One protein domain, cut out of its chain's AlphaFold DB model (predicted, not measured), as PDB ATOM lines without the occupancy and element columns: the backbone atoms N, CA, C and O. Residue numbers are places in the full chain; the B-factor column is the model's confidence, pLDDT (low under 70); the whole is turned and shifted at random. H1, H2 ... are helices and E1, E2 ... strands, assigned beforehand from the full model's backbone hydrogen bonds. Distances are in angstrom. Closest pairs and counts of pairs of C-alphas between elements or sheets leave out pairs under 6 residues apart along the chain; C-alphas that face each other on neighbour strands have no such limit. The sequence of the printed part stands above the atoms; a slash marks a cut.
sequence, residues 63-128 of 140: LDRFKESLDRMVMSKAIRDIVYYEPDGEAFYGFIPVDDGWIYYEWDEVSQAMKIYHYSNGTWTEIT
ATOM      1  N   LEU A  63     -14.036  -0.243 -26.980       73.56
ATOM      2  CA  LEU A  63     -15.135  -1.153 -27.286       73.56
ATOM      3  C   LEU A  63     -16.429  -0.802 -26.533       73.56
ATOM      4  O   LEU A  63     -17.507  -0.897 -27.110       73.56
ATOM      5  N   ASP A  64     -16.334  -0.389 -25.271       79.19
ATOM      6  CA  ASP A  64     -17.500  -0.078 -24.438       79.19
ATOM      7  C   ASP A  64     -18.164   1.217 -24.904       79.19
ATOM      8  O   ASP A  64     -19.378   1.262 -25.080       79.19
ATOM      9  N   ARG A  65     -17.363   2.229 -25.260       76.75
ATOM     10  CA  ARG A  65     -17.871   3.458 -25.897       76.75
ATOM     11  C   ARG A  65     -18.550   3.181 -27.235       76.75
ATOM     12  O   ARG A  65     -19.519   3.845 -27.600       76.75
ATOM     13  N   PHE A  66     -18.031   2.215 -27.992       78.50
ATOM     14  CA  PHE A  66     -18.638   1.805 -29.251       78.50
ATOM     15  C   PHE A  66     -19.988   1.116 -29.025       78.50
ATOM     16  O   PHE A  66     -20.955   1.476 -29.694       78.50
ATOM     17  N   LYS A  67     -20.083   0.196 -28.057       80.31
ATOM     18  CA  LYS A  67     -21.358  -0.420 -27.656       80.31
ATOM     19  C   LYS A  67     -22.379   0.635 -27.240       80.31
ATOM     20  O   LYS A  67     -23.425   0.726 -27.868       80.31
ATOM     21  N   GLU A  68     -22.001   1.540 -26.339       82.94
ATOM     22  CA  GLU A  68     -22.871   2.632 -25.888       82.94
ATOM     23  C   GLU A  68     -23.367   3.505 -27.057       82.94
ATOM     24  O   GLU A  68     -24.523   3.933 -27.097       82.94
ATOM     25  N   SER A  69     -22.511   3.763 -28.052       80.94
ATOM     26  CA  SER A  69     -22.912   4.508 -29.251       80.94
ATOM     27  C   SER A  69     -23.939   3.759 -30.110       80.94
ATOM     28  O   SER A  69     -24.845   4.392 -30.660       80.94
ATOM     29  N   LEU A  70     -23.832   2.428 -30.203       82.19
ATOM     30  CA  LEU A  70     -24.801   1.587 -30.903       82.19
ATOM     31  C   LEU A  70     -26.127   1.537 -30.146       82.19
ATOM     32  O   LEU A  70     -27.172   1.718 -30.769       82.19
ATOM     33  N   ASP A  71     -26.090   1.386 -28.826       82.44
ATOM     34  CA  ASP A  71     -27.294   1.337 -27.993       82.44
ATOM     35  C   ASP A  71     -28.076   2.653 -28.089       82.44
ATOM     36  O   ASP A  71     -29.286   2.661 -28.336       82.44
ATOM     37  N   ARG A  72     -27.374   3.794 -28.045       84.38
ATOM     38  CA  ARG A  72     -27.972   5.119 -28.288       84.38
ATOM     39  C   ARG A  72     -28.588   5.246 -29.679       84.38
ATOM     40  O   ARG A  72     -29.642   5.865 -29.824       84.38
ATOM     41  N   MET A  73     -27.949   4.685 -30.705       82.50
ATOM     42  CA  MET A  73     -28.471   4.715 -32.071       82.50
ATOM     43  C   MET A  73     -29.752   3.883 -32.200       82.50
ATOM     44  O   MET A  73     -30.733   4.365 -32.768       82.50
ATOM     45  N   VAL A  74     -29.759   2.658 -31.664       82.69
ATOM     46  CA  VAL A  74     -30.929   1.767 -31.681       82.69
ATOM     47  C   VAL A  74     -32.091   2.414 -30.930       82.69
ATOM     48  O   VAL A  74     -33.197   2.491 -31.467       82.69
ATOM     49  N   MET A  75     -31.827   2.970 -29.746       84.12
ATOM     50  CA  MET A  75     -32.834   3.671 -28.954       84.12
ATOM     51  C   MET A  75     -33.394   4.895 -29.688       84.12
ATOM     52  O   MET A  75     -34.604   5.088 -29.754       84.12
ATOM     53  N   SER A  76     -32.527   5.712 -30.299       83.38
ATOM     54  CA  SER A  76     -32.954   6.898 -31.048       83.38
ATOM     55  C   SER A  76     -33.837   6.546 -32.245       83.38
ATOM     56  O   SER A  76     -34.805   7.261 -32.519       83.38
ATOM     57  N   LYS A  77     -33.529   5.447 -32.942       84.69
ATOM     58  CA  LYS A  77     -34.369   4.945 -34.028       84.69
ATOM     59  C   LYS A  77     -35.736   4.519 -33.497       84.69
ATOM     60  O   LYS A  77     -36.740   4.986 -34.015       84.69
ATOM     61  N   ALA A  78     -35.779   3.711 -32.441       82.12
ATOM     62  CA  ALA A  78     -37.041   3.225 -31.901       82.12
ATOM     63  C   ALA A  78     -37.937   4.355 -31.369       82.12
ATOM     64  O   ALA A  78     -39.128   4.374 -31.653       82.12
ATOM     65  N   ILE A  79     -37.366   5.351 -30.677       83.56
ATOM     66  CA  ILE A  79     -38.111   6.543 -30.238       83.56
ATOM     67  C   ILE A  79     -38.700   7.283 -31.437       83.56
ATOM     68  O   ILE A  79     -39.855   7.693 -31.398       83.56
ATOM     69  N   ARG A  80     -37.920   7.467 -32.507       82.94
ATOM     70  CA  ARG A  80     -38.413   8.109 -33.728       82.94
ATOM     71  C   ARG A  80     -39.566   7.311 -34.329       82.94
ATOM     72  O   ARG A  80     -40.595   7.902 -34.630       82.94
ATOM     73  N   ASP A  81     -39.390   6.004 -34.474       82.12
ATOM     74  CA  ASP A  81     -40.399   5.131 -35.064       82.12
ATOM     75  C   ASP A  81     -41.697   5.176 -34.236       82.12
ATOM     76  O   ASP A  81     -42.768   5.273 -34.813       82.12
ATOM     77  N   ILE A  82     -41.610   5.218 -32.900       83.50
ATOM     78  CA  ILE A  82     -42.764   5.357 -31.994       83.50
ATOM     79  C   ILE A  82     -43.435   6.735 -32.104       83.50
ATOM     80  O   ILE A  82     -44.654   6.822 -32.205       83.50
ATOM     81  N   VAL A  83     -42.660   7.824 -32.046       82.25
ATOM     82  CA  VAL A  83     -43.192   9.202 -32.000       82.25
ATOM     83  C   VAL A  83     -43.833   9.611 -33.322       82.25
ATOM     84  O   VAL A  83     -44.816  10.347 -33.323       82.25
ATOM     85  N   TYR A  84     -43.264   9.162 -34.439       81.06
ATOM     86  CA  TYR A  84     -43.759   9.465 -35.780       81.06
ATOM     87  C   TYR A  84     -44.600   8.332 -36.370       81.06
ATOM     88  O   TYR A  84     -44.875   8.353 -37.569       81.06
ATOM     89  N   TYR A  85     -44.997   7.349 -35.559       80.12
ATOM     90  CA  TYR A  85     -45.918   6.319 -36.009       80.12
ATOM     91  C   TYR A  85     -47.273   6.950 -36.353       80.12
ATOM     92  O   TYR A  85     -47.904   7.605 -35.520       80.12
ATOM     93  N   GLU A  86     -47.719   6.733 -37.586       78.81
ATOM     94  CA  GLU A  86     -49.067   7.053 -38.034       78.81
ATOM     95  C   GLU A  86     -49.834   5.733 -38.185       78.81
ATOM     96  O   GLU A  86     -49.356   4.846 -38.890       78.81
ATOM     97  N   PRO A  87     -50.996   5.569 -37.526       76.31
ATOM     98  CA  PRO A  87     -51.761   4.333 -37.607       76.31
ATOM     99  C   PRO A  87     -52.314   4.146 -39.023       76.31
ATOM    100  O   PRO A  87     -53.257   4.823 -39.435       76.31
ATOM    101  N   ASP A  88     -51.717   3.218 -39.764       78.94
ATOM    102  CA  ASP A  88     -52.059   2.842 -41.141       78.94
ATOM    103  C   ASP A  88     -52.839   1.515 -41.229       78.94
ATOM    104  O   ASP A  88     -53.249   1.098 -42.313       78.94
ATOM    105  N   GLY A  89     -53.104   0.888 -40.078       70.75
ATOM    106  CA  GLY A  89     -53.794  -0.397 -39.959       70.75
ATOM    107  C   GLY A  89     -52.865  -1.610 -40.030       70.75
ATOM    108  O   GLY A  89     -53.352  -2.741 -40.041       70.75
ATOM    109  N   GLU A  90     -51.545  -1.406 -40.080       78.06
ATOM    110  CA  GLU A  90     -50.579  -2.485 -39.901       78.06
ATOM    111  C   GLU A  90     -50.170  -2.639 -38.432       78.06
ATOM    112  O   GLU A  90     -50.050  -1.672 -37.673       78.06
ATOM    113  N   ALA A  91     -49.920  -3.888 -38.027       79.00
ATOM    114  CA  ALA A  91     -49.441  -4.195 -36.688       79.00
ATOM    115  C   ALA A  91     -48.041  -3.597 -36.479       79.00
ATOM    116  O   ALA A  91     -47.054  -4.083 -37.035       79.00
ATOM    117  N   PHE A  92     -47.953  -2.571 -35.637       85.69
ATOM    118  CA  PHE A  92     -46.699  -1.909 -35.301       85.69
ATOM    119  C   PHE A  92     -46.205  -2.352 -33.926       85.69
ATOM    120  O   PHE A  92     -46.825  -2.057 -32.906       85.69
ATOM    121  N   TYR A  93     -45.080  -3.067 -33.906       88.62
ATOM    122  CA  TYR A  93     -44.425  -3.509 -32.679       88.62
ATOM    123  C   TYR A  93     -42.914  -3.668 -32.865       88.62
ATOM    124  O   TYR A  93     -42.416  -3.786 -33.988       88.62
ATOM    125  N   GLY A  94     -42.167  -3.719 -31.762       87.88
ATOM    126  CA  GLY A  94     -40.730  -3.970 -31.816       87.88
ATOM    127  C   GLY A  94     -40.089  -4.286 -30.472       87.88
ATOM    128  O   GLY A  94     -40.683  -4.098 -29.412       87.88
ATOM    129  N   PHE A  95     -38.853  -4.783 -30.543       88.00
ATOM    130  CA  PHE A  95     -38.022  -5.128 -29.390       88.00
ATOM    131  C   PHE A  95     -36.706  -4.358 -29.439       88.00
ATOM    132  O   PHE A  95     -36.038  -4.320 -30.474       88.00
ATOM    133  N   ILE A  96     -36.318  -3.784 -28.306       86.06
ATOM    134  CA  ILE A  96     -35.085  -3.024 -28.136       86.06
ATOM    135  C   ILE A  96     -34.274  -3.698 -27.025       86.06
ATOM    136  O   ILE A  96     -34.763  -3.765 -25.895       86.06
ATOM    137  N   PRO A  97     -33.067  -4.211 -27.306       83.81
ATOM    138  CA  PRO A  97     -32.176  -4.668 -26.248       83.81
ATOM    139  C   PRO A  97     -31.694  -3.469 -25.422       83.81
ATOM    140  O   PRO A  97     -31.346  -2.430 -25.983       83.81
ATOM    141  N   VAL A  98     -31.670  -3.622 -24.100       82.94
ATOM    142  CA  VAL A  98     -31.082  -2.666 -23.149       82.94
ATOM    143  C   VAL A  98     -30.148  -3.409 -22.193       82.94
ATOM    144  O   VAL A  98     -30.194  -4.636 -22.112       82.94
ATOM    145  N   ASP A  99     -29.292  -2.682 -21.477       78.75
ATOM    146  CA  ASP A  99     -28.246  -3.276 -20.630       78.75
ATOM    147  C   ASP A  99     -28.783  -4.277 -19.589       78.75
ATOM    148  O   ASP A  99     -28.133  -5.282 -19.297       78.75
ATOM    149  N   ASP A 100     -29.975  -4.028 -19.042       82.69
ATOM    150  CA  ASP A 100     -30.620  -4.822 -17.993       82.69
ATOM    151  C   ASP A 100     -31.801  -5.681 -18.484       82.69
ATOM    152  O   ASP A 100     -32.468  -6.336 -17.675       82.69
ATOM    153  N   GLY A 101     -32.029  -5.750 -19.802       87.12
ATOM    154  CA  GLY A 101     -33.095  -6.563 -20.377       87.12
ATOM    155  C   GLY A 101     -33.588  -6.105 -21.747       87.12
ATOM    156  O   GLY A 101     -32.817  -5.997 -22.700       87.12
ATOM    157  N   TRP A 102     -34.906  -5.927 -21.874       87.62
ATOM    158  CA  TRP A 102     -35.554  -5.626 -23.155       87.62
ATOM    159  C   TRP A 102     -36.684  -4.623 -22.991       87.62
ATOM    160  O   TRP A 102     -37.459  -4.702 -22.044       87.62
ATOM    161  N   ILE A 103     -36.836  -3.731 -23.963       87.44
ATOM    162  CA  ILE A 103     -38.047  -2.932 -24.126       87.44
ATOM    163  C   ILE A 103     -38.858  -3.530 -25.270       87.44
ATOM    164  O   ILE A 103     -38.330  -3.773 -26.354       87.44
ATOM    165  N   TYR A 104     -40.138  -3.762 -25.024       89.75
ATOM    166  CA  TYR A 104     -41.130  -4.117 -26.027       89.75
ATOM    167  C   TYR A 104     -42.088  -2.944 -26.195       89.75
ATOM    168  O   TYR A 104     -42.471  -2.320 -25.208       89.75
ATOM    169  N   TYR A 105     -42.469  -2.631 -27.425       89.25
ATOM    170  CA  TYR A 105     -43.497  -1.635 -27.701       89.25
ATOM    171  C   TYR A 105     -44.476  -2.159 -28.744       89.25
ATOM    172  O   TYR A 105     -44.081  -2.902 -29.643       89.25
ATOM    173  N   GLU A 106     -45.739  -1.764 -28.622       88.44
ATOM    174  CA  GLU A 106     -46.814  -2.102 -29.553       88.44
ATOM    175  C   GLU A 106     -47.838  -0.970 -29.650       88.44
ATOM    176  O   GLU A 106     -48.116  -0.271 -28.671       88.44
ATOM    177  N   TRP A 107     -48.430  -0.804 -30.827       85.75
ATOM    178  CA  TRP A 107     -49.626   0.011 -30.988       85.75
ATOM    179  C   TRP A 107     -50.872  -0.801 -30.621       85.75
ATOM    180  O   TRP A 107     -51.170  -1.814 -31.253       85.75
ATOM    181  N   ASP A 108     -51.618  -0.347 -29.612       83.44
ATOM    182  CA  ASP A 108     -52.912  -0.924 -29.254       83.44
ATOM    183  C   ASP A 108     -54.029  -0.221 -30.036       83.44
ATOM    184  O   ASP A 108     -54.387   0.923 -29.742       83.44
ATOM    185  N   GLU A 109     -54.617  -0.916 -31.013       80.62
ATOM    186  CA  GLU A 109     -55.736  -0.401 -31.811       80.62
ATOM    187  C   GLU A 109     -57.002  -0.132 -30.984       80.62
ATOM    188  O   GLU A 109     -57.781   0.756 -31.332       80.62
ATOM    189  N   VAL A 110     -57.225  -0.871 -29.893       82.12
ATOM    190  CA  VAL A 110     -58.413  -0.715 -29.040       82.12
ATOM    191  C   VAL A 110     -58.287   0.549 -28.204       82.12
ATOM    192  O   VAL A 110     -59.228   1.336 -28.111       82.12
ATOM    193  N   SER A 111     -57.114   0.745 -27.607       78.56
ATOM    194  CA  SER A 111     -56.838   1.893 -26.738       78.56
ATOM    195  C   SER A 111     -56.358   3.125 -27.514       78.56
ATOM    196  O   SER A 111     -56.249   4.198 -26.925       78.56
ATOM    197  N   GLN A 112     -56.079   2.982 -28.819       78.81
ATOM    198  CA  GLN A 112     -55.494   4.010 -29.690       78.81
ATOM    199  C   GLN A 112     -54.245   4.651 -29.063       78.81
ATOM    200  O   GLN A 112     -54.073   5.873 -29.074       78.81
ATOM    201  N   ALA A 113     -53.395   3.815 -28.463       79.25
ATOM    202  CA  ALA A 113     -52.251   4.248 -27.675       79.25
ATOM    203  C   ALA A 113     -51.048   3.322 -27.874       79.25
ATOM    204  O   ALA A 113     -51.192   2.110 -28.040       79.25
ATOM    205  N   MET A 114     -49.848   3.902 -27.805       83.31
ATOM    206  CA  MET A 114     -48.605   3.137 -27.758       83.31
ATOM    207  C   MET A 114     -48.432   2.540 -26.361       83.31
ATOM    208  O   MET A 114     -48.359   3.279 -25.378       83.31
ATOM    209  N   LYS A 115     -48.313   1.218 -26.279       86.75
ATOM    210  CA  LYS A 115     -47.952   0.510 -25.053       86.75
ATOM    211  C   LYS A 115     -46.477   0.171 -25.081       86.75
ATOM    212  O   LYS A 115     -45.959  -0.306 -26.088       86.75
ATOM    213  N   ILE A 116     -45.796   0.430 -23.972       87.56
ATOM    214  CA  ILE A 116     -44.367   0.173 -23.819       87.56
ATOM    215  C   ILE A 116     -44.189  -0.675 -22.568       87.56
ATOM    216  O   ILE A 116     -44.727  -0.359 -21.513       87.56
ATOM    217  N   TYR A 117     -43.411  -1.742 -22.673       88.75
ATOM    218  CA  TYR A 117     -43.119  -2.662 -21.588       88.75
ATOM    219  C   TYR A 117     -41.613  -2.814 -21.444       88.75
ATOM    220  O   TYR A 117     -40.883  -2.901 -22.427       88.75
ATOM    221  N   HIS A 118     -41.148  -2.887 -20.207       86.56
ATOM    222  CA  HIS A 118     -39.768  -3.164 -19.861       86.56
ATOM    223  C   HIS A 118     -39.671  -4.534 -19.201       86.56
ATOM    224  O   HIS A 118     -40.390  -4.823 -18.248       86.56
ATOM    225  N   TYR A 119     -38.795  -5.381 -19.717       88.44
ATOM    226  CA  TYR A 119     -38.447  -6.652 -19.117       88.44
ATOM    227  C   TYR A 119     -37.185  -6.487 -18.291       88.44
ATOM    228  O   TYR A 119     -36.107  -6.304 -18.851       88.44
ATOM    229  N   SER A 120     -37.311  -6.626 -16.976       87.56
ATOM    230  CA  SER A 120     -36.170  -6.709 -16.069       87.56
ATOM    231  C   SER A 120     -36.453  -7.722 -14.965       87.56
ATOM    232  O   SER A 120     -37.601  -7.990 -14.605       87.56
ATOM    233  N   ASN A 121     -35.400  -8.353 -14.443       84.25
ATOM    234  CA  ASN A 121     -35.502  -9.316 -13.336       84.25
ATOM    235  C   ASN A 121     -36.516 -10.461 -13.563       84.25
ATOM    236  O   ASN A 121     -37.120 -10.964 -12.617       84.25
ATOM    237  N   GLY A 122     -36.718 -10.882 -14.815       83.81
ATOM    238  CA  GLY A 122     -37.619 -11.988 -15.154       83.81
ATOM    239  C   GLY A 122     -39.096 -11.614 -15.324       83.81
ATOM    240  O   GLY A 122     -39.906 -12.511 -15.546       83.81
ATOM    241  N   THR A 123     -39.466 -10.332 -15.219       84.25
ATOM    242  CA  THR A 123     -40.866  -9.880 -15.290       84.25
ATOM    243  C   THR A 123     -41.021  -8.706 -16.259       84.25
ATOM    244  O   THR A 123     -40.135  -7.863 -16.361       84.25
ATOM    245  N   TRP A 124     -42.157  -8.646 -16.960       87.06
ATOM    246  CA  TRP A 124     -42.552  -7.487 -17.765       87.06
ATOM    247  C   TRP A 124     -43.287  -6.459 -16.903       87.06
ATOM    248  O   TRP A 124     -44.263  -6.790 -16.230       87.06
ATOM    249  N   THR A 125     -42.841  -5.210 -16.955       87.00
ATOM    250  CA  THR A 125     -43.486  -4.057 -16.323       87.00
ATOM    251  C   THR A 125     -43.909  -3.060 -17.391       87.00
ATOM    252  O   THR A 125     -43.089  -2.677 -18.221       87.00
ATOM    253  N   GLU A 126     -45.166  -2.629 -17.376       84.69
ATOM    254  CA  GLU A 126     -45.661  -1.598 -18.290       84.69
ATOM    255  C   GLU A 126     -45.101  -0.221 -17.900       84.69
ATOM    256  O   GLU A 126     -45.142   0.178 -16.734       84.69
ATOM    257  N   ILE A 127     -44.565   0.500 -18.883       79.88
ATOM    258  CA  ILE A 127     -44.162   1.898 -18.769       79.88
ATOM    259  C   ILE A 127     -45.322   2.736 -19.298       79.88
ATOM    260  O   ILE A 127     -45.490   2.911 -20.505       79.88
ATOM    261  N   THR A 128     -46.118   3.284 -18.386       68.62
ATOM    262  CA  THR A 128     -47.168   4.234 -18.751       68.62
ATOM    263  C   THR A 128     -46.548   5.609 -18.977       68.62
ATOM    264  O   THR A 128     -46.074   6.251 -18.040       68.62
TER     265      THR A 128
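Overview. This is residues 63 to 128 of the 140 residues of an uncharacterized protein of Firmicutes bacterium (UniProt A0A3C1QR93). One long helix, H1, lies along one face of a strongly twisted sheet of four strands, over E1 and E2, and the other face is bare. The strands follow one another as a meander, each the antiparallel neighbour of the one before, in the order E1, E2, E3, E4. The printed part has 66 residues, with one named helix and then four named strands along the chain; the class is mixed, helices and strands, in two layers, H1 on one face of the sheet. It is only just loose, close to compact, with a radius of gyration of the C-alphas of 13.2 A, and elongated, spanning 42 by 26 by 17 A.

Arrangement. H1, residues 63 to 83, is on the sheet at a height of 9.6 A. Its line and that of E1, residues 93 to 98, stand at 24 degrees on the local plane, along the strands. Their closest C-alphas, Met 75 and Ile 96, are 7.1 A apart. Every O i to N i+4 pair of H1 is within hydrogen-bond range. E1 and E2, residues 101 to 108, form a hairpin, with N 96 and O 103 2.8 A apart. E2 and E3, residues 113 to 120, form another, with N 104 and O 117 at 2.8 A. E3 and E4, residues 123 to 127, form a third, with N 118 and O 125 at 2.8 A. The edge strands E1 and E4 are apart.

Along the chain. H1 is 30.3 A long from C-alpha 63 at (-15.135, -1.153, -27.286). E1 measures 16.4 A, E2 22.4 A, E3 22.7 A and E4 12.7 A, ending with C-alpha 127 at (-44.162, 1.898, -18.769).

Size, cuts and confidence. The C-alphas farthest apart, Leu 63 and Val 110, are 43.3 A apart. The printed part has no cut. The link from H1 to E1 is short; the other three are tight. Residue 128 is under 70 in pLDDT.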